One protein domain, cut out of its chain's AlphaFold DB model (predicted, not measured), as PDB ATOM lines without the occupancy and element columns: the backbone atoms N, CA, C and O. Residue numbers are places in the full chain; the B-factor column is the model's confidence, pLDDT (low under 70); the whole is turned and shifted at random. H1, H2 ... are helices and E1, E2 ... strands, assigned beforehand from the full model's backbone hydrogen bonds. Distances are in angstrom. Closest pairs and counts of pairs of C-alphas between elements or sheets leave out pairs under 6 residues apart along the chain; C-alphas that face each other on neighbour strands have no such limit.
ATOM      1  N   ARG A   7      19.902 -38.823  96.024       77.62
ATOM      2  CA  ARG A   7      18.577 -38.748  96.649       77.62
ATOM      3  C   ARG A   7      17.546 -39.550  95.855       77.62
ATOM      4  O   ARG A   7      17.307 -39.234  94.693       77.62
ATOM      5  N   LEU A   8      16.901 -40.534  96.480       73.75
ATOM      6  CA  LEU A   8      15.929 -41.407  95.818       73.75
ATOM      7  C   LEU A   8      14.816 -41.875  96.765       73.75
ATOM      8  O   LEU A   8      15.042 -42.034  97.956       73.75
ATOM      9  N   ALA A   9      13.615 -42.114  96.234       78.12
ATOM     10  CA  ALA A   9      12.542 -42.769  96.976       78.12
ATOM     11  C   ALA A   9      12.543 -44.298  96.770       78.12
ATOM     12  O   ALA A   9      12.687 -44.772  95.644       78.12
ATOM     13  N   ILE A  10      12.332 -45.064  97.844       81.44
ATOM     14  CA  ILE A  10      12.128 -46.521  97.809       81.44
ATOM     15  C   ILE A  10      10.685 -46.809  98.209       81.44
ATOM     16  O   ILE A  10      10.241 -46.356  99.261       81.44
ATOM     17  N   CYS A  11       9.965 -47.589  97.401       81.00
ATOM     18  CA  CYS A  11       8.562 -47.918  97.649       81.00
ATOM     19  C   CYS A  11       8.386 -49.406  97.959       81.00
ATOM     20  O   CYS A  11       8.764 -50.253  97.150       81.00
ATOM     21  N   ALA A  12       7.738 -49.733  99.075       83.31
ATOM     22  CA  ALA A  12       7.453 -51.109  99.474       83.31
ATOM     23  C   ALA A  12       6.000 -51.273  99.928       83.31
ATOM     24  O   ALA A  12       5.427 -50.372 100.534       83.31
ATOM     25  N   ARG A  13       5.387 -52.430  99.663       82.12
ATOM     26  CA  ARG A  13       4.044 -52.741 100.174       82.12
ATOM     27  C   ARG A  13       4.116 -53.164 101.639       82.12
ATOM     28  O   ARG A  13       5.009 -53.913 102.021       82.12
ATOM     29  N   ARG A  14       3.153 -52.707 102.443       84.50
ATOM     30  CA  ARG A  14       3.120 -52.921 103.901       84.50
ATOM     31  C   ARG A  14       3.053 -54.389 104.336       84.50
ATOM     32  O   ARG A  14       3.703 -54.761 105.301       84.50
ATOM     33  N   ASN A  15       2.276 -55.216 103.641       82.69
ATOM     34  CA  ASN A  15       1.948 -56.568 104.115       82.69
ATOM     35  C   ASN A  15       2.706 -57.675 103.374       82.69
ATOM     36  O   ASN A  15       2.282 -58.827 103.341       82.69
ATOM     37  N   GLU A  16       3.823 -57.321 102.744       86.44
ATOM     38  CA  GLU A  16       4.624 -58.224 101.928       86.44
ATOM     39  C   GLU A  16       6.111 -58.068 102.282       86.44
ATOM     40  O   GLU A  16       6.527 -57.104 102.927       86.44
ATOM     41  N   VAL A  17       6.938 -59.028 101.863       87.88
ATOM     42  CA  VAL A  17       8.397 -58.890 101.969       87.88
ATOM     43  C   VAL A  17       8.835 -57.747 101.054       87.88
ATOM     44  O   VAL A  17       8.663 -57.836  99.838       87.88
ATOM     45  N   ALA A  18       9.455 -56.709 101.615       87.62
ATOM     46  CA  ALA A  18      10.030 -55.645 100.805       87.62
ATOM     47  C   ALA A  18      11.351 -56.126 100.202       87.62
ATOM     48  O   ALA A  18      12.255 -56.533 100.935       87.62
ATOM     49  N   ARG A  19      11.466 -56.067  98.873       86.62
ATOM     50  CA  ARG A  19      12.717 -56.291  98.145       86.62
ATOM     51  C   ARG A  19      13.008 -55.085  97.272       86.62
ATOM     52  O   ARG A  19      12.120 -54.627  96.562       86.62
ATOM     53  N   PHE A  20      14.243 -54.614  97.310       83.00
ATOM     54  CA  PHE A  20      14.710 -53.534  96.451       83.00
ATOM     55  C   PHE A  20      16.121 -53.837  95.958       83.00
ATOM     56  O   PHE A  20      16.930 -54.406  96.693       83.00
ATOM     57  N   THR A  21      16.416 -53.452  94.720       83.06
ATOM     58  CA  THR A  21      17.729 -53.654  94.101       83.06
ATOM     59  C   THR A  21      18.369 -52.307  93.825       83.06
ATOM     60  O   THR A  21      17.781 -51.502  93.119       83.06
ATOM     61  N   ILE A  22      19.573 -52.073  94.339       81.75
ATOM     62  CA  ILE A  22      20.391 -50.887  94.082       81.75
ATOM     63  C   ILE A  22      21.559 -51.309  93.193       81.75
ATOM     64  O   ILE A  22      22.351 -52.169  93.572       81.75
ATOM     65  N   VAL A  23      21.679 -50.690  92.024       80.75
ATOM     66  CA  VAL A  23      22.795 -50.902  91.099       80.75
ATOM     67  C   VAL A  23      23.770 -49.737  91.219       80.75
ATOM     68  O   VAL A  23      23.384 -48.584  91.021       80.75
ATOM     69  N   VAL A  24      25.024 -50.047  91.543       77.31
ATOM     70  CA  VAL A  24      26.134 -49.098  91.687       77.31
ATOM     71  C   VAL A  24      27.123 -49.341  90.555       77.31
ATOM     72  O   VAL A  24      27.714 -50.414  90.478       77.31
ATOM     73  N   THR A  25      27.319 -48.350  89.690       73.12
ATOM     74  CA  THR A  25      28.272 -48.435  88.571       73.12
ATOM     75  C   THR A  25      29.540 -47.648  88.900       73.12
ATOM     76  O   THR A  25      29.463 -46.549  89.443       73.12
ATOM     77  N   GLY A  26      30.707 -48.205  88.584       70.69
ATOM     78  CA  GLY A  26      32.020 -47.589  88.803       70.69
ATOM     79  C   GLY A  26      32.692 -47.923  90.136       70.69
ATOM     80  O   GLY A  26      33.838 -47.534  90.332       70.69
ATOM     81  N   ILE A  27      32.030 -48.658  91.037       75.69
ATOM     82  CA  ILE A  27      32.600 -49.083  92.325       75.69
ATOM     83  C   ILE A  27      32.356 -50.582  92.518       75.69
ATOM     84  O   ILE A  27      31.217 -51.051  92.452       75.69
ATOM     85  N   ASP A  28      33.430 -51.326  92.784       84.81
ATOM     86  CA  ASP A  28      33.358 -52.700  93.277       84.81
ATOM     87  C   ASP A  28      33.030 -52.669  94.776       84.81
ATOM     88  O   ASP A  28      33.800 -52.165  95.593       84.81
ATOM     89  N   MET A  29      31.848 -53.170  95.124       84.88
ATOM     90  CA  MET A  29      31.340 -53.183  96.496       84.88
ATOM     91  C   MET A  29      31.784 -54.435  97.272       84.88
ATOM     92  O   MET A  29      31.336 -54.644  98.401       84.88
ATOM     93  N   THR A  30      32.643 -55.285  96.700       89.25
ATOM     94  CA  THR A  30      33.147 -56.494  97.365       89.25
ATOM     95  C   THR A  30      33.846 -56.140  98.679       89.25
ATOM     96  O   THR A  30      34.786 -55.353  98.715       89.25
ATOM     97  N   GLY A  31      33.372 -56.715  99.790       85.19
ATOM     98  CA  GLY A  31      33.919 -56.449 101.127       85.19
ATOM     99  C   GLY A  31      33.543 -55.088 101.732       85.19
ATOM    100  O   GLY A  31      33.947 -54.804 102.859       85.19
ATOM    101  N   VAL A  32      32.747 -54.264 101.043       87.88
ATOM    102  CA  VAL A  32      32.271 -52.977 101.567       87.88
ATOM    103  C   VAL A  32      31.145 -53.206 102.573       87.88
ATOM    104  O   VAL A  32      30.106 -53.785 102.250       87.88
ATOM    105  N   ALA A  33      31.323 -52.708 103.798       91.06
ATOM    106  CA  ALA A  33      30.271 -52.741 104.805       91.06
ATOM    107  C   ALA A  33      29.193 -51.692 104.489       91.06
ATOM    108  O   ALA A  33      29.473 -50.498 104.353       91.06
ATOM    109  N   MET A  34      27.951 -52.156 104.397       93.44
ATOM    110  CA  MET A  34      26.752 -51.369 104.127       93.44
ATOM    111  C   MET A  34      25.812 -51.375 105.334       93.44
ATOM    112  O   MET A  34      25.563 -52.427 105.935       93.44
ATOM    113  N   ALA A  35      25.234 -50.213 105.627       94.62
ATOM    114  CA  ALA A  35      24.183 -50.058 106.625       94.62
ATOM    115  C   ALA A  35      23.101 -49.099 106.117       94.62
ATOM    116  O   ALA A  35      23.414 -48.070 105.525       94.62
ATOM    117  N   MET A  36      21.830 -49.412 106.363       94.50
ATOM    118  CA  MET A  36      20.698 -48.537 106.058       94.50
ATOM    119  C   MET A  36      19.799 -48.412 107.277       94.50
ATOM    120  O   MET A  36      19.441 -49.408 107.903       94.50
ATOM    121  N   GLN A  37      19.408 -47.183 107.595       95.44
ATOM    122  CA  GLN A  37      18.447 -46.898 108.653       95.44
ATOM    123  C   GLN A  37      17.199 -46.255 108.067       95.44
ATOM    124  O   GLN A  37      17.306 -45.370 107.219       95.44
ATOM    125  N   ILE A  38      16.035 -46.676 108.561       94.50
ATOM    126  CA  ILE A  38      14.732 -46.066 108.275       94.50
ATOM    127  C   ILE A  38      14.207 -45.438 109.566       94.50
ATOM    128  O   ILE A  38      14.253 -46.052 110.635       94.50
ATOM    129  N   ARG A  39      13.740 -44.194 109.478       93.81
ATOM    130  CA  ARG A  39      13.343 -43.334 110.599       93.81
ATOM    131  C   ARG A  39      12.043 -42.596 110.280       93.81
ATOM    132  O   ARG A  39      11.677 -42.459 109.118       93.81
ATOM    133  N   LEU A  40      11.380 -42.081 111.317       88.44
ATOM    134  CA  LEU A  40      10.147 -41.286 111.190       88.44
ATOM    135  C   LEU A  40      10.312 -40.061 110.281       88.44
ATOM    136  O   LEU A  40       9.397 -39.696 109.556       88.44
ATOM    137  N   GLY A  41      11.487 -39.443 110.308       87.12
ATOM    138  CA  GLY A  41      11.833 -38.299 109.482       87.12
ATOM    139  C   GLY A  41      13.334 -38.051 109.526       87.12
ATOM    140  O   GLY A  41      14.065 -38.697 110.287       87.12
ATOM    141  N   ARG A  42      13.802 -37.121 108.694       85.19
ATOM    142  CA  ARG A  42      15.203 -36.684 108.698       85.19
ATOM    143  C   ARG A  42      15.462 -35.885 109.975       85.19
ATOM    144  O   ARG A  42      14.616 -35.087 110.364       85.19
ATOM    145  N   ASP A  43      16.585 -36.154 110.634       83.69
ATOM    146  CA  ASP A  43      16.999 -35.527 111.900       83.69
ATOM    147  C   ASP A  43      15.978 -35.609 113.053       83.69
ATOM    148  O   ASP A  43      15.978 -34.786 113.967       83.69
ATOM    149  N   VAL A  44      15.126 -36.643 113.061       82.06
ATOM    150  CA  VAL A  44      14.218 -36.915 114.185       82.06
ATOM    151  C   VAL A  44      14.946 -37.738 115.263       82.06
ATOM    152  O   VAL A  44      15.492 -38.803 114.942       82.06
ATOM    153  N   PRO A  45      14.959 -37.295 116.538       76.88
ATOM    154  CA  PRO A  45      15.609 -38.021 117.626       76.88
ATOM    155  C   PRO A  45      14.922 -39.367 117.902       76.88
ATOM    156  O   PRO A  45      13.704 -39.492 117.799       76.88
ATOM    157  N   GLY A  46      15.708 -40.377 118.282       83.06
ATOM    158  CA  GLY A  46      15.218 -41.720 118.615       83.06
ATOM    159  C   GLY A  46      16.038 -42.843 117.977       83.06
ATOM    160  O   GLY A  46      16.950 -42.602 117.183       83.06
ATOM    161  N   ALA A  47      15.728 -44.091 118.334       87.19
ATOM    162  CA  ALA A  47      16.303 -45.263 117.675       87.19
ATOM    163  C   ALA A  47      15.765 -45.390 116.232       87.19
ATOM    164  O   ALA A  47      14.637 -44.967 115.968       87.19
ATOM    165  N   PRO A  48      16.539 -45.952 115.282       91.88
ATOM    166  CA  PRO A  48      16.012 -46.243 113.955       91.88
ATOM    167  C   PRO A  48      14.855 -47.241 114.059       91.88
ATOM    168  O   PRO A  48      14.912 -48.191 114.841       91.88
ATOM    169  N   LEU A  49      13.812 -47.026 113.256       93.94
ATOM    170  CA  LEU A  49      12.667 -47.928 113.203       93.94
ATOM    171  C   LEU A  49      13.098 -49.278 112.629       93.94
ATOM    172  O   LEU A  49      12.850 -50.319 113.232       93.94
ATOM    173  N   ILE A  50      13.823 -49.245 111.509       95.69
ATOM    174  CA  ILE A  50      14.414 -50.418 110.859       95.69
ATOM    175  C   ILE A  50      15.900 -50.140 110.648       95.69
ATOM    176  O   ILE A  50      16.280 -49.047 110.221       95.69
ATOM    177  N   SER A  51      16.738 -51.132 110.949       95.00
ATOM    178  CA  SER A  51      18.184 -51.075 110.740       95.00
ATOM    179  C   SER A  51      18.622 -52.297 109.947       95.00
ATOM    180  O   SER A  51      18.591 -53.413 110.456       95.00
ATOM    181  N   LEU A  52      19.039 -52.077 108.705       95.62
ATOM    182  CA  LEU A  52      19.532 -53.114 107.809       95.62
ATOM    183  C   LEU A  52      21.055 -53.073 107.783       95.62
ATOM    184  O   LEU A  52      21.648 -52.027 107.526       95.62
ATOM    185  N   LEU A  53      21.675 -54.221 108.029       95.31
ATOM    186  CA  LEU A  53      23.122 -54.407 107.962       95.31
ATOM    187  C   LEU A  53      23.488 -55.310 106.787       95.31
ATOM    188  O   LEU A  53      22.621 -55.924 106.163       95.31
ATOM    189  N   THR A  54      24.782 -55.389 106.489       94.00
ATOM    190  CA  THR A  54      25.287 -56.289 105.452       94.00
ATOM    191  C   THR A  54      25.027 -57.742 105.830       94.00
ATOM    192  O   THR A  54      25.343 -58.166 106.940       94.00
ATOM    193  N   VAL A  55      24.470 -58.509 104.896       94.12
ATOM    194  CA  VAL A  55      24.176 -59.936 105.065       94.12
ATOM    195  C   VAL A  55      24.767 -60.744 103.918       94.12
ATOM    196  O   VAL A  55      24.993 -60.237 102.821       94.12
ATOM    197  N   THR A  56      24.999 -62.030 104.162       89.12
ATOM    198  CA  THR A  56      25.598 -62.951 103.183       89.12
ATOM    199  C   THR A  56      24.558 -63.708 102.350       89.12
ATOM    200  O   THR A  56      24.892 -64.294 101.323       89.12
ATOM    201  N   THR A  57      23.281 -63.679 102.745       88.38
ATOM    202  CA  THR A  57      22.187 -64.395 102.072       88.38
ATOM    203  C   THR A  57      20.976 -63.497 101.834       88.38
ATOM    204  O   THR A  57      20.621 -62.684 102.682       88.38
ATOM    205  N   LEU A  58      20.300 -63.686 100.692       83.19
ATOM    206  CA  LEU A  58      19.066 -62.966 100.342       83.19
ATOM    207  C   LEU A  58      17.866 -63.396 101.191       83.19
ATOM    208  O   LEU A  58      16.821 -62.759 101.131       83.19
ATOM    209  N   ALA A  59      17.985 -64.490 101.947       85.62
ATOM    210  CA  ALA A  59      16.945 -64.934 102.868       85.62
ATOM    211  C   ALA A  59      16.979 -64.177 104.207       85.62
ATOM    212  O   ALA A  59      15.988 -64.194 104.932       85.62
ATOM    213  N   ALA A  60      18.089 -63.508 104.538       90.69
ATOM    214  CA  ALA A  60      18.189 -62.677 105.733       90.69
ATOM    215  C   ALA A  60      17.540 -61.304 105.495       90.69
ATOM    216  O   ALA A  60      17.417 -60.842 104.361       90.69
ATOM    217  N   GLU A  61      17.079 -60.657 106.562       94.69
ATOM    218  CA  GLU A  61      16.717 -59.237 106.519       94.69
ATOM    219  C   GLU A  61      17.995 -58.403 106.612       94.69
ATOM    220  O   GLU A  61      18.784 -58.579 107.538       94.69
ATOM    221  N   GLY A  62      18.231 -57.551 105.616       94.38
ATOM    222  CA  GLY A  62      19.493 -56.833 105.469       94.38
ATOM    223  C   GLY A  62      19.808 -56.442 104.027       94.38
ATOM    224  O   GLY A  62      18.949 -56.483 103.146       94.38
ATOM    225  N   LEU A  63      21.060 -56.049 103.803       94.56
ATOM    226  CA  LEU A  63      21.616 -55.619 102.521       94.56
ATOM    227  C   LEU A  63      22.638 -56.652 102.045       94.56
ATOM    228  O   LEU A  63      23.666 -56.846 102.689       94.56
ATOM    229  N   LYS A  64      22.386 -57.319 100.924       93.56
ATOM    230  CA  LYS A  64      23.324 -58.283 100.341       93.56
ATOM    231  C   LYS A  64      23.937 -57.703  99.076       93.56
ATOM    232  O   LYS A  64      23.204 -57.274  98.191       93.56
ATOM    233  N   LEU A  65      25.256 -57.772  98.947       93.44
ATOM    234  CA  LEU A  65      25.886 -57.675  97.635       93.44
ATOM    235  C   LEU A  65      25.571 -58.960  96.861       93.44
ATOM    236  O   LEU A  65      26.019 -60.044  97.232       93.44
ATOM    237  N   ASP A  66      24.724 -58.858  95.845       91.44
ATOM    238  CA  ASP A  66      24.233 -60.014  95.103       91.44
ATOM    239  C   ASP A  66      25.176 -60.418  93.972       91.44
ATOM    240  O   ASP A  66      25.423 -61.604  93.772       91.44
ATOM    241  N   SER A  67      25.727 -59.436  93.259       89.38
ATOM    242  CA  SER A  67      26.744 -59.664  92.234       89.38
ATOM    243  C   SER A  67      27.607 -58.426  92.024       89.38
ATOM    244  O   SER A  67      27.177 -57.304  92.292       89.38
ATOM    245  N   VAL A  68      28.817 -58.643  91.517       88.50
ATOM    246  CA  VAL A  68      29.652 -57.608  90.911       88.50
ATOM    247  C   VAL A  68      30.018 -58.109  89.526       88.50
ATOM    248  O   VAL A  68      30.494 -59.232  89.373       88.50
ATOM    249  N   THR A  69      29.747 -57.300  88.512       86.62
ATOM    250  CA  THR A  69      30.075 -57.614  87.120       86.62
ATOM    251  C   THR A  69      30.913 -56.487  86.556       86.62
ATOM    252  O   THR A  69      30.513 -55.330  86.611       86.62
ATOM    253  N   THR A  70      32.085 -56.804  86.018       79.12
ATOM    254  CA  THR A  70      32.955 -55.798  85.404       79.12
ATOM    255  C   THR A  70      32.766 -55.843  83.901       79.12
ATOM    256  O   THR A  70      33.112 -56.833  83.262       79.12
ATOM    257  N   THR A  71      32.226 -54.767  83.331       71.38
ATOM    258  CA  THR A  71      32.080 -54.620  81.877       71.38
ATOM    259  C   THR A  71      33.000 -53.504  81.420       71.38
ATOM    260  O   THR A  71      32.905 -52.385  81.914       71.38
ATOM    261  N   ASN A  72      33.913 -53.808  80.495       64.50
ATOM    262  CA  ASN A  72      34.897 -52.847  79.983       64.50
ATOM    263  C   ASN A  72      35.658 -52.124  81.111       64.50
ATOM    264  O   ASN A  72      35.716 -50.902  81.140       64.50
ATOM    265  N   GLY A  73      36.189 -52.872  82.084       65.44
ATOM    266  CA  GLY A  73      36.985 -52.323  83.192       65.44
ATOM    267  C   GLY A  73      36.217 -51.472  84.213       65.44
ATOM    268  O   GLY A  73      36.819 -51.010  85.177       65.44
ATOM    269  N   VAL A  74      34.902 -51.296  84.046       64.88
ATOM    270  CA  VAL A  74      34.039 -50.585  84.995       64.88
ATOM    271  C   VAL A  74      33.236 -51.613  85.803       64.88
ATOM    272  O   VAL A  74      32.474 -52.382  85.207       64.88
ATOM    273  N   PRO A  75      33.404 -51.681  87.139       75.75
ATOM    274  CA  PRO A  75      32.637 -52.601  87.972       75.75
ATOM    275  C   PRO A  75      31.205 -52.091  88.181       75.75
ATOM    276  O   PRO A  75      30.992 -50.933  88.537       75.75
ATOM    277  N   THR A  76      30.228 -52.974  88.007       82.25
ATOM    278  CA  THR A  76      28.814 -52.759  88.322       82.25
ATOM    279  C   THR A  76      28.411 -53.709  89.441       82.25
ATOM    280  O   THR A  76      28.336 -54.924  89.246       82.25
ATOM    281  N   SER A  77      28.148 -53.150  90.615       86.44
ATOM    282  CA  SER A  77      27.752 -53.863  91.826       86.44
ATOM    283  C   SER A  77      26.237 -53.821  92.013       86.44
ATOM    284  O   SER A  77      25.632 -52.750  92.018       86.44
ATOM    285  N   VAL A  78      25.610 -54.978  92.210       87.50
ATOM    286  CA  VAL A  78      24.169 -55.116  92.457       87.50
ATOM    287  C   VAL A  78      23.944 -55.463  93.920       87.50
ATOM    288  O   VAL A  78      24.303 -56.548  94.374       87.50
ATOM    289  N   ILE A  79      23.319 -54.555  94.659       89.62
ATOM    290  CA  ILE A  79      22.968 -54.719  96.070       89.62
ATOM    291  C   ILE A  79      21.473 -55.003  96.160       89.62
ATOM    292  O   ILE A  79      20.663 -54.262  95.613       89.62
ATOM    293  N   LYS A  80      21.083 -56.049  96.882       89.94
ATOM    294  CA  LYS A  80      19.682 -56.377  97.156       89.94
ATOM    295  C   LYS A  80      19.375 -56.184  98.630       89.94
ATOM    296  O   LYS A  80      19.990 -56.811  99.491       89.94
ATOM    297  N   GLY A  81      18.414 -55.319  98.910       91.25
ATOM    298  CA  GLY A  81      17.853 -55.129 100.235       91.25
ATOM    299  C   GLY A  81      16.605 -55.973 100.433       91.25
ATOM    300  O   GLY A  81      15.786 -56.116  99.521       91.25
ATOM    301  N   ARG A  82      16.452 -56.521 101.638       92.44
ATOM    302  CA  ARG A  82      15.262 -57.264 102.045       92.44
ATOM    303  C   ARG A  82      14.813 -56.851 103.438       92.44
ATOM    304  O   ARG A  82      15.624 -56.848 104.359       92.44
ATOM    305  N   ILE A  83      13.515 -56.595 103.588       94.81
ATOM    306  CA  ILE A  83      12.834 -56.418 104.878       94.81
ATOM    307  C   ILE A  83      11.761 -57.503 104.981       94.81
ATOM    308  O   ILE A  83      10.980 -57.698 104.044       94.81
ATOM    309  N   ASN A  84      11.748 -58.262 106.077       93.69
ATOM    310  CA  ASN A  84      10.773 -59.325 106.286       93.69
ATOM    311  C   ASN A  84       9.353 -58.762 106.294       93.69
ATOM    312  O   ASN A  84       9.115 -57.661 106.790       93.69
ATOM    313  N   ALA A  85       8.394 -59.574 105.846       88.88
ATOM    314  CA  ALA A  85       6.979 -59.231 105.956       88.88
ATOM    315  C   ALA A  85       6.594 -58.927 107.414       88.88
ATOM    316  O   ALA A  85       5.919 -57.941 107.659       88.88
ATOM    317  N   SER A  86       7.114 -59.695 108.381       90.69
ATOM    318  CA  SER A  86       6.876 -59.465 109.813       90.69
ATOM    319  C   SER A  86       7.343 -58.090 110.298       90.69
ATOM    320  O   SER A  86       6.699 -57.503 111.156       90.69
ATOM    321  N   THR A  87       8.441 -57.567 109.746       93.31
ATOM    322  CA  THR A  87       8.956 -56.227 110.068       93.31
ATOM    323  C   THR A  87       8.135 -55.147 109.363       93.31
ATOM    324  O   THR A  87       7.871 -54.100 109.943       93.31
ATOM    325  N   MET A  88       7.694 -55.405 108.126       91.56
ATOM    326  CA  MET A  88       6.856 -54.481 107.354       91.56
ATOM    327  C   MET A  88       5.427 -54.352 107.915       91.56
ATOM    328  O   MET A  88       4.833 -53.275 107.826       91.56
ATOM    329  N   THR A  89       4.894 -55.413 108.535       88.25
ATOM    330  CA  THR A  89       3.566 -55.417 109.175       88.25
ATOM    331  C   THR A  89       3.579 -54.936 110.626       88.25
ATOM    332  O   THR A  89       2.518 -54.648 111.177       88.25
ATOM    333  N   ASP A  90       4.746 -54.854 111.269       90.19
ATOM    334  CA  ASP A  90       4.868 -54.387 112.650       90.19
ATOM    335  C   ASP A  90       4.654 -52.868 112.725       90.19
ATOM    336  O   ASP A  90       5.489 -52.076 112.285       90.19
ATOM    337  N   ALA A  91       3.538 -52.444 113.324       85.88
ATOM    338  CA  ALA A  91       3.171 -51.035 113.460       85.88
ATOM    339  C   ALA A  91       4.165 -50.211 114.303       85.88
ATOM    340  O   ALA A  91       4.194 -48.987 114.184       85.88
ATOM    341  N   THR A  92       5.003 -50.853 115.125       86.44
ATOM    342  CA  THR A  92       6.073 -50.181 115.882       86.44
ATOM    343  C   THR A  92       7.303 -49.882 115.021       86.44
ATOM    344  O   THR A  92       8.076 -48.974 115.330       86.44
ATOM    345  N   LYS A  93       7.480 -50.628 113.925       89.69
ATOM    346  CA  LYS A  93       8.573 -50.487 112.950       89.69
ATOM    347  C   LYS A  93       8.136 -49.689 111.730       89.69
ATOM    348  O   LYS A  93       8.914 -48.929 111.163       89.69
ATOM    349  N   VAL A  94       6.877 -49.830 111.346       90.38
ATOM    350  CA  VAL A  94       6.270 -49.127 110.226       90.38
ATOM    351  C   VAL A  94       4.950 -48.515 110.696       90.38
ATOM    352  O   VAL A  94       3.892 -49.129 110.545       90.38
ATOM    353  N   PRO A  95       4.965 -47.303 111.272       88.75
ATOM    354  CA  PRO A  95       3.756 -46.687 111.804       88.75
ATOM    355  C   PRO A  95       2.758 -46.329 110.698       88.75
ATOM    356  O   PRO A  95       3.099 -46.199 109.518       88.75
ATOM    357  N   TYR A  96       1.496 -46.170 111.081       86.19
ATOM    358  CA  TYR A  96       0.458 -45.621 110.213       86.19
ATOM    359  C   TYR A  96       0.427 -44.099 110.376       86.19
ATOM    360  O   TYR A  96       0.401 -43.601 111.498       86.19
ATOM    361  N   THR A  97       0.439 -43.357 109.269       80.38
ATOM    362  CA  THR A  97       0.417 -41.885 109.269       80.38
ATOM    363  C   THR A  97      -0.646 -41.386 108.301       80.38
ATOM    364  O   THR A  97      -0.747 -41.932 107.206       80.38
ATOM    365  N   GLY A  98      -1.409 -40.357 108.672       80.88
ATOM    366  CA  GLY A  98      -2.470 -39.792 107.825       80.88
ATOM    367  C   GLY A  98      -3.820 -40.506 107.964       80.88
ATOM    368  O   GLY A  98      -4.062 -41.199 108.959       80.88
ATOM    369  N   GLU A  99      -4.668 -40.381 106.949       80.38
ATOM    370  CA  GLU A  99      -6.033 -40.918 106.877       80.38
ATOM    371  C   GLU A  99      -6.060 -42.421 106.549       80.38
ATOM    372  O   GLU A  99      -5.080 -43.008 106.076       80.38
ATOM    373  N   VAL A 100      -7.186 -43.091 106.810       76.25
ATOM    374  CA  VAL A 100      -7.367 -44.497 106.399       76.25
ATOM    375  C   VAL A 100      -7.162 -44.624 104.883       76.25
ATOM    376  O   VAL A 100      -7.873 -43.997 104.107       76.25
ATOM    377  N   GLY A 101      -6.215 -45.472 104.469       73.19
ATOM    378  CA  GLY A 101      -5.855 -45.679 103.059       73.19
ATOM    379  C   GLY A 101      -4.580 -44.961 102.605       73.19
ATOM    380  O   GLY A 101      -4.054 -45.307 101.550       73.19
ATOM    381  N   ASP A 102      -4.034 -44.047 103.413       79.62
ATOM    382  CA  ASP A 102      -2.815 -43.314 103.058       79.62
ATOM    383  C   ASP A 102      -1.549 -44.178 103.106       79.62
ATOM    384  O   ASP A 102      -1.376 -45.052 103.968       79.62
ATOM    385  N   ASN A 103      -0.617 -43.857 102.206       85.38
ATOM    386  CA  ASN A 103       0.757 -44.348 102.259       85.38
ATOM    387  C   ASN A 103       1.492 -43.730 103.455       85.38
ATOM    388  O   ASN A 103       1.351 -42.542 103.740       85.38
ATOM    389  N   THR A 104       2.359 -44.504 104.104       86.12
ATOM    390  CA  THR A 104       3.269 -43.959 105.119       86.12
ATOM    391  C   THR A 104       4.565 -43.522 104.454       86.12
ATOM    392  O   THR A 104       5.203 -44.319 103.771       86.12
ATOM    393  N   VAL A 105       4.997 -42.286 104.693       88.75
ATOM    394  CA  VAL A 105       6.289 -41.779 104.212       88.75
ATOM    395  C   VAL A 105       7.263 -41.698 105.383       88.75
ATOM    396  O   VAL A 105       7.042 -40.955 106.333       88.75
ATOM    397  N   LEU A 106       8.339 -42.478 105.313       91.56
ATOM    398  CA  LEU A 106       9.454 -42.480 106.263       91.56
ATOM    399  C   LEU A 106      10.705 -41.911 105.586       91.56
ATOM    400  O   LEU A 106      10.752 -41.776 104.366       91.56
ATOM    401  N   ALA A 107      11.748 -41.608 106.354       91.69
ATOM    402  CA  ALA A 107      13.044 -41.212 105.808       91.69
ATOM    403  C   ALA A 107      14.048 -42.355 105.933       91.69
ATOM    404  O   ALA A 107      14.104 -43.018 106.970       91.69
ATOM    405  N   TYR A 108      14.885 -42.551 104.918       93.50
ATOM    406  CA  TYR A 108      16.013 -43.469 105.000       93.50
ATOM    407  C   TYR A 108      17.335 -42.803 104.629       93.50
ATOM    408  O   TYR A 108      17.387 -41.854 103.842       93.50
ATOM    409  N   ALA A 109      18.414 -43.354 105.176       91.50
ATOM    410  CA  ALA A 109      19.777 -43.082 104.750       91.50
ATOM    411  C   ALA A 109      20.577 -44.387 104.745       91.50
ATOM    412  O   ALA A 109      20.441 -45.214 105.650       91.50
ATOM    413  N   MET A 110      21.400 -44.562 103.718       90.12
ATOM    414  CA  MET A 110      22.292 -45.696 103.534       90.12
ATOM    415  C   MET A 110      23.737 -45.211 103.463       90.12
ATOM    416  O   MET A 110      24.083 -44.304 102.696       90.12
ATOM    417  N   GLN A 111      24.573 -45.854 104.267       91.75
ATOM    418  CA  GLN A 111      25.997 -45.605 104.367       91.75
ATOM    419  C   GLN A 111      26.798 -46.767 103.802       91.75
ATOM    420  O   GLN A 111      26.430 -47.935 103.969       91.75
ATOM    421  N   TRP A 112      27.920 -46.420 103.179       89.12
ATOM    422  CA  TRP A 112      28.957 -47.354 102.760       89.12
ATOM    423  C   TRP A 112      30.245 -47.015 103.502       89.12
ATOM    424  O   TRP A 112      30.587 -45.839 103.638       89.12
ATOM    425  N   THR A 113      30.946 -48.039 103.977       86.62
ATOM    426  CA  THR A 113      32.250 -47.879 104.629       86.62
ATOM    427  C   THR A 113      33.346 -48.176 103.619       86.62
ATOM    428  O   THR A 113      33.592 -49.338 103.299       86.62
ATOM    429  N   ILE A 114      33.984 -47.133 103.096       77.69
ATOM    430  CA  ILE A 114      35.041 -47.244 102.081       77.69
ATOM    431  C   ILE A 114      36.319 -46.665 102.682       77.69
ATOM    432  O   ILE A 114      36.310 -45.552 103.197       77.69
ATOM    433  N   GLY A 115      37.415 -47.430 102.661       75.75
ATOM    434  CA  GLY A 115      38.693 -46.987 103.235       75.75
ATOM    435  C   GLY A 115      38.684 -46.804 104.761       75.75
ATOM    436  O   GLY A 115      39.574 -46.152 105.290       75.75
ATOM    437  N   GLY A 116      37.694 -47.371 105.462       77.88
ATOM    438  CA  GLY A 116      37.511 -47.226 106.912       77.88
ATOM    439  C   GLY A 116      36.514 -46.137 107.324       77.88
ATOM    440  O   GLY A 116      36.049 -46.160 108.461       77.88
ATOM    441  N   ASP A 117      36.106 -45.260 106.401       80.00
ATOM    442  CA  ASP A 117      35.188 -44.155 106.686       80.00
ATOM    443  C   ASP A 117      33.752 -44.479 106.259       80.00
ATOM    444  O   ASP A 117      33.484 -44.792 105.094       80.00
ATOM    445  N   ALA A 118      32.806 -44.364 107.194       85.69
ATOM    446  CA  ALA A 118      31.380 -44.502 106.912       85.69
ATOM    447  C   ALA A 118      30.828 -43.202 106.311       85.69
ATOM    448  O   ALA A 118      30.813 -42.157 106.963       85.69
ATOM    449  N   GLN A 119      30.345 -43.261 105.069       82.31
ATOM    450  CA  GLN A 119      29.804 -42.097 104.367       82.31
ATOM    451  C   GLN A 119      28.403 -42.381 103.827       82.31
ATOM    452  O   GLN A 119      28.146 -43.439 103.249       82.31
ATOM    453  N   THR A 120      27.485 -41.424 103.998       84.44
ATOM    454  CA  THR A 120      26.145 -41.493 103.400       84.44
ATOM    455  C   THR A 120      26.261 -41.327 101.891       84.44
ATOM    456  O   THR A 120      26.866 -40.372 101.405       84.44
ATOM    457  N   ARG A 121      25.695 -42.280 101.150       80.75
ATOM    458  CA  ARG A 121      25.775 -42.332  99.681       80.75
ATOM    459  C   ARG A 121      24.418 -42.355  99.006       80.75
ATOM    460  O   ARG A 121      24.305 -41.903  97.872       80.75
ATOM    461  N   LEU A 122      23.395 -42.813  99.721       82.38
ATOM    462  CA  LEU A 122      22.016 -42.803  99.263       82.38
ATOM    463  C   LEU A 122      21.100 -42.380 100.410       82.38
ATOM    464  O   LEU A 122      21.224 -42.894 101.520       82.38
ATOM    465  N   TYR A 123      20.169 -41.473 100.154       87.50
ATOM    466  CA  TYR A 123      19.149 -41.089 101.126       87.50
ATOM    467  C   TYR A 123      17.845 -40.715 100.428       87.50
ATOM    468  O   TYR A 123      17.819 -40.455  99.229       87.50
ATOM    469  N   GLY A 124      16.750 -40.658 101.171       86.31
ATOM    470  CA  GLY A 124      15.484 -40.170 100.642       86.31
ATOM    471  C   GLY A 124      14.293 -40.744 101.378       86.31
ATOM    472  O   GLY A 124      14.368 -40.991 102.583       86.31
ATOM    473  N   ASP A 125      13.187 -40.894 100.664       89.31
ATOM    474  CA  ASP A 125      11.905 -41.227 101.271       89.31
ATOM    475  C   ASP A 125      11.640 -42.729 101.113       89.31
ATOM    476  O   ASP A 125      11.747 -43.285 100.022       89.31
ATOM    477  N   PHE A 126      11.323 -43.406 102.211       89.88
ATOM    478  CA  PHE A 126      10.884 -44.795 102.219       89.88
ATOM    479  C   PHE A 126       9.359 -44.812 102.311       89.88
ATOM    480  O   PHE A 126       8.780 -44.558 103.369       89.88
ATOM    481  N   ILE A 127       8.711 -45.052 101.176       88.06
ATOM    482  CA  ILE A 127       7.264 -44.967 101.011       88.06
ATOM    483  C   ILE A 127       6.670 -46.359 101.195       88.06
ATOM    484  O   ILE A 127       6.863 -47.261 100.378       88.06
ATOM    485  N   VAL A 128       5.908 -46.530 102.266       88.19
ATOM    486  CA  VAL A 128       5.150 -47.749 102.521       88.19
ATOM    487  C   VAL A 128       3.760 -47.600 101.931       88.19
ATOM    488  O   VAL A 128       2.925 -46.848 102.434       88.19
ATOM    489  N   VAL A 129       3.532 -48.335 100.850       85.44
ATOM    490  CA  VAL A 129       2.306 -48.287 100.064       85.44
ATOM    491  C   VAL A 129       1.198 -49.049 100.787       85.44
ATOM    492  O   VAL A 129       1.389 -50.207 101.184       85.44
ATOM    493  N   ALA A 130       0.044 -48.401 100.950       80.12
ATOM    494  CA  ALA A 130      -1.154 -49.025 101.494       80.12
ATOM    495  C   ALA A 130      -1.616 -50.184 100.591       80.12
ATOM    496  O   ALA A 130      -1.540 -50.112  99.365       80.12
ATOM    497  N   SER A 131      -2.082 -51.278 101.195       75.44
ATOM    498  CA  SER A 131      -2.534 -52.474 100.474       75.44
ATOM    499  C   SER A 131      -3.888 -52.930 100.999       75.44
ATOM    500  O   SER A 131      -4.170 -52.801 102.188       75.44
ATOM    501  N   ALA A 132      -4.715 -53.498 100.123       72.94
ATOM    502  CA  ALA A 132      -5.936 -54.193 100.528       72.94
ATOM    503  C   ALA A 132      -5.643 -55.609 101.064       72.94
ATOM    504  O   ALA A 132      -6.414 -56.153 101.844       72.94
ATOM    505  N   PHE A 133      -4.523 -56.210 100.656       72.94
ATOM    506  CA  PHE A 133      -4.161 -57.582 101.010       72.94
ATOM    507  C   PHE A 133      -3.397 -57.620 102.339       72.94
ATOM    508  O   PHE A 133      -2.384 -56.934 102.459       72.94
ATOM    509  N   GLY A 134      -3.857 -58.415 103.315       73.38
ATOM    510  CA  GLY A 134      -3.195 -58.618 104.617       73.38
ATOM    511  C   GLY A 134      -3.311 -57.452 105.610       73.38
ATOM    512  O   GLY A 134      -2.498 -57.353 106.525       73.38
ATOM    513  N   SER A 135      -4.281 -56.552 105.419       80.00
ATOM    514  CA  SER A 135      -4.485 -55.342 106.240       80.00
ATOM    515  C   SER A 135      -5.445 -55.540 107.420       80.00
ATOM    516  O   SER A 135      -5.977 -54.564 107.942       80.00
ATOM    517  N   ASP A 136      -5.658 -56.781 107.866       79.19
ATOM    518  CA  ASP A 136      -6.644 -57.134 108.903       79.19
ATOM    519  C   ASP A 136      -6.398 -56.426 110.249       79.19
ATOM    520  O   ASP A 136      -7.326 -56.209 111.022       79.19
ATOM    521  N   ASN A 137      -5.150 -56.020 110.505       74.06
ATOM    522  CA  ASN A 137      -4.724 -55.319 111.721       74.06
ATOM    523  C   ASN A 137      -4.493 -53.808 111.510       74.06
ATOM    524  O   ASN A 137      -3.819 -53.168 112.321       74.06
ATOM    525  N   ALA A 138      -4.979 -53.223 110.411       79.75
ATOM    526  CA  ALA A 138      -4.882 -51.782 110.191       79.75
ATOM    527  C   ALA A 138      -5.796 -51.019 111.180       79.75
ATOM    528  O   ALA A 138      -6.972 -51.368 111.295       79.75
ATOM    529  N   PRO A 139      -5.306 -49.976 111.882       79.00
ATOM    530  CA  PRO A 139      -6.109 -49.241 112.858       79.00
ATOM    531  C   PRO A 139      -7.329 -48.567 112.213       79.00
ATOM    532  O   PRO A 139      -7.192 -47.823 111.237       79.00
ATOM    533  N   THR A 140      -8.516 -48.830 112.762       72.88
ATOM    534  CA  THR A 140      -9.812 -48.312 112.280       72.88
ATOM    535  C   THR A 140     -10.190 -46.959 112.884       72.88
ATOM    536  O   THR A 140     -11.145 -46.333 112.437       72.88
ATOM    537  N   ASP A 141      -9.436 -46.495 113.879       75.69
ATOM    538  CA  ASP A 141      -9.610 -45.239 114.616       75.69
ATOM    539  C   ASP A 141      -8.886 -44.041 113.972       75.69
ATOM    540  O   ASP A 141      -8.881 -42.935 114.516       75.69
ATOM    541  N   ASP A 165      12.134 -58.169  90.500       41.66
ATOM    542  CA  ASP A 165      12.619 -57.198  91.499       41.66
ATOM    543  C   ASP A 165      12.904 -55.748  91.034       41.66
ATOM    544  O   ASP A 165      13.764 -55.517  90.191       41.66
ATOM    545  N   GLN A 166      12.254 -54.761  91.675       41.06
ATOM    546  CA  GLN A 166      12.469 -53.313  91.489       41.06
ATOM    547  C   GLN A 166      13.958 -52.957  91.285       41.06
ATOM    548  O   GLN A 166      14.754 -53.093  92.218       41.06
ATOM    549  N   ILE A 167      14.323 -52.486  90.087       44.94
ATOM    550  CA  ILE A 167      15.676 -52.019  89.760       44.94
ATOM    551  C   ILE A 167      15.749 -50.512  90.001       44.94
ATOM    552  O   ILE A 167      15.091 -49.724  89.326       44.94
ATOM    553  N   VAL A 168      16.582 -50.112  90.957       44.16
ATOM    554  CA  VAL A 168      17.037 -48.739  91.156       44.16
ATOM    555  C   VAL A 168      18.457 -48.630  90.606       44.16
ATOM    556  O   VAL A 168      19.362 -49.316  91.082       44.16
ATOM    557  N   GLN A 169      18.672 -47.749  89.631       42.25
ATOM    558  CA  GLN A 169      19.993 -47.478  89.064       42.25
ATOM    559  C   GLN A 169      20.543 -46.166  89.640       42.25
ATOM    560  O   GLN A 169      19.945 -45.108  89.456       42.25
ATOM    561  N   VAL A 170      21.666 -46.233  90.363       40.81
ATOM    562  CA  VAL A 170      22.375 -45.057  90.890       40.81
ATOM    563  C   VAL A 170      23.635 -44.847  90.051       40.81
ATOM    564  O   VAL A 170      24.609 -45.589  90.169       40.81
ATOM    565  N   SER A 171      23.597 -43.833  89.187       40.75
ATOM    566  CA  SER A 171      24.759 -43.343  88.442       40.75
ATOM    567  C   SER A 171      25.479 -42.283  89.277       40.75
ATOM    568  O   SER A 171      24.897 -41.248  89.612       40.75
ATOM    569  N   ILE A 172      26.731 -42.546  89.661       42.62
ATOM    570  CA  ILE A 172      27.610 -41.540  90.267       42.62
ATOM    571  C   ILE A 172      28.434 -40.937  89.127       42.62
ATOM    572  O   ILE A 172      29.269 -41.612  88.522       42.62
ATOM    573  N   ASN A 173      28.165 -39.667  88.816       43.62
ATOM    574  CA  ASN A 173      28.803 -38.940  87.720       43.62
ATOM    575  C   ASN A 173      30.338 -39.005  87.806       43.62
ATOM    576  O   ASN A 173      30.932 -38.540  88.777       43.62
ATOM    577  N   GLY A 174      30.961 -39.547  86.753       46.75
ATOM    578  CA  GLY A 174      32.415 -39.543  86.549       46.75
ATOM    579  C   GLY A 174      32.993 -40.800  85.886       46.75
ATOM    580  O   GLY A 174      34.032 -40.705  85.244       46.75
TER     581      GLY A 174
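AT A GLANCE: This is residues 7 to 141 and 165 to 174 of the 736 residues of an uncharacterized protein of Sphingomonas aurantiaca (UniProt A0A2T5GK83). Two twisted sheets stand face to face as a sandwich, their strands crossed: one is E1, E8, E7, E3 and E4, curled like part of a barrel, and the other is E5, E6, E2 and E9. The sheets come together where E4 ends up beside the beginning of E5 and E1 beside the beginning of E2; the E5 and E6 hairpin reaches out to one end of the long axis, while the unnamed residues 90 to 103 and 130 to 141 lie toward the other. The printed part has 145 residues, with nine named strands and one short helix in the order E1 E2 E3 E4 E5 E6 H1 E7 E8 E9. Both sheets are mixed, and the class is mostly strand. The whole is compact, with a radius of gyration of the C-alphas of 16.0 A, and elongated in outline, spanning 56 by 31 by 26 A.

IN THESE COORDINATES: E1 is residues 10 to 13 and begins at C-alpha 10, (12.128, -46.521, 97.809). E2, residues 18 to 25, is 23.1 A long from first to last C-alpha, and E3, residues 33 to 39, is 20.2 A. E4 is residues 50 to 53. E5, residues 62 to 71, measures 26.8 A, and E6, residues 74 to 83, measures 29.6 A. H1 is residues 85 to 89, 6.0 A from first to last C-alpha. E7, residues 104 to 114, is 32.1 A long. E8, residues 117 to 129, is the longest strand by residues, at 33.8 A, and ends at C-alpha 129, (2.306, -48.287, 100.064). E9, residues 167 to 170, ends at C-alpha 170, (22.375, -45.057, 90.890).

HOW THE PARTS SIT: The larger sheet runs E1 E8 E7 E3 E4, with E1 and E4 as edge strands, and is twisted. E1 and E8 are parallel, with N 10 and O 125 at 2.9 A. E8 and E7 form an antiparallel hairpin, with N 106 and O 126 at 2.9 A. E7 and E3 are antiparallel, with N 109 and O 37 at 3.1 A. E3 and E4 form an antiparallel hairpin, with N 36 and O 52 at 2.9 A. The other sheet runs E5 E6 E2 E9 and is twisted, its C-alphas lying up to 4.2 A off the best plane. E5 and E6 form an antiparallel hairpin, with N 64 and O 80 at 2.8 A. E6 and E2 are antiparallel, with N 22 and O 79 at 2.8 A. E2 and E9 are parallel, with N 23 and O 168 at 2.9 A. In the sandwich, the facing parts of the two sheets are 9.1 A centre to centre, with strands at 42 degrees. The closest C-alphas of E4 and E5 are those of Leu 52 and Gly 62, 4.4 A apart, and those of E1 and E2 are Ala 12 and Ala 18, 5.4 A apart. H1 only grazes the larger sheet, with its residues 85 to 89, and is not on the other; every O i to N i+4 pair in it is within hydrogen-bond range.

THE WHOLE: The two C-alphas farthest apart are those of Asn 72 and Asp 141, at 56.9 A. Residues 142 to 164 are not printed; C-alphas 141 and 165 are 34.2 A apart across that cut, which lies in the link from E8 to E9. Of the links that are printed whole, the one from H1 to E7 is long, with 14 residues. The mean pLDDT of the printed part is 82.2; residues 72 to 74 and 165 to 174 are under 70, and E9 has a mean of 43.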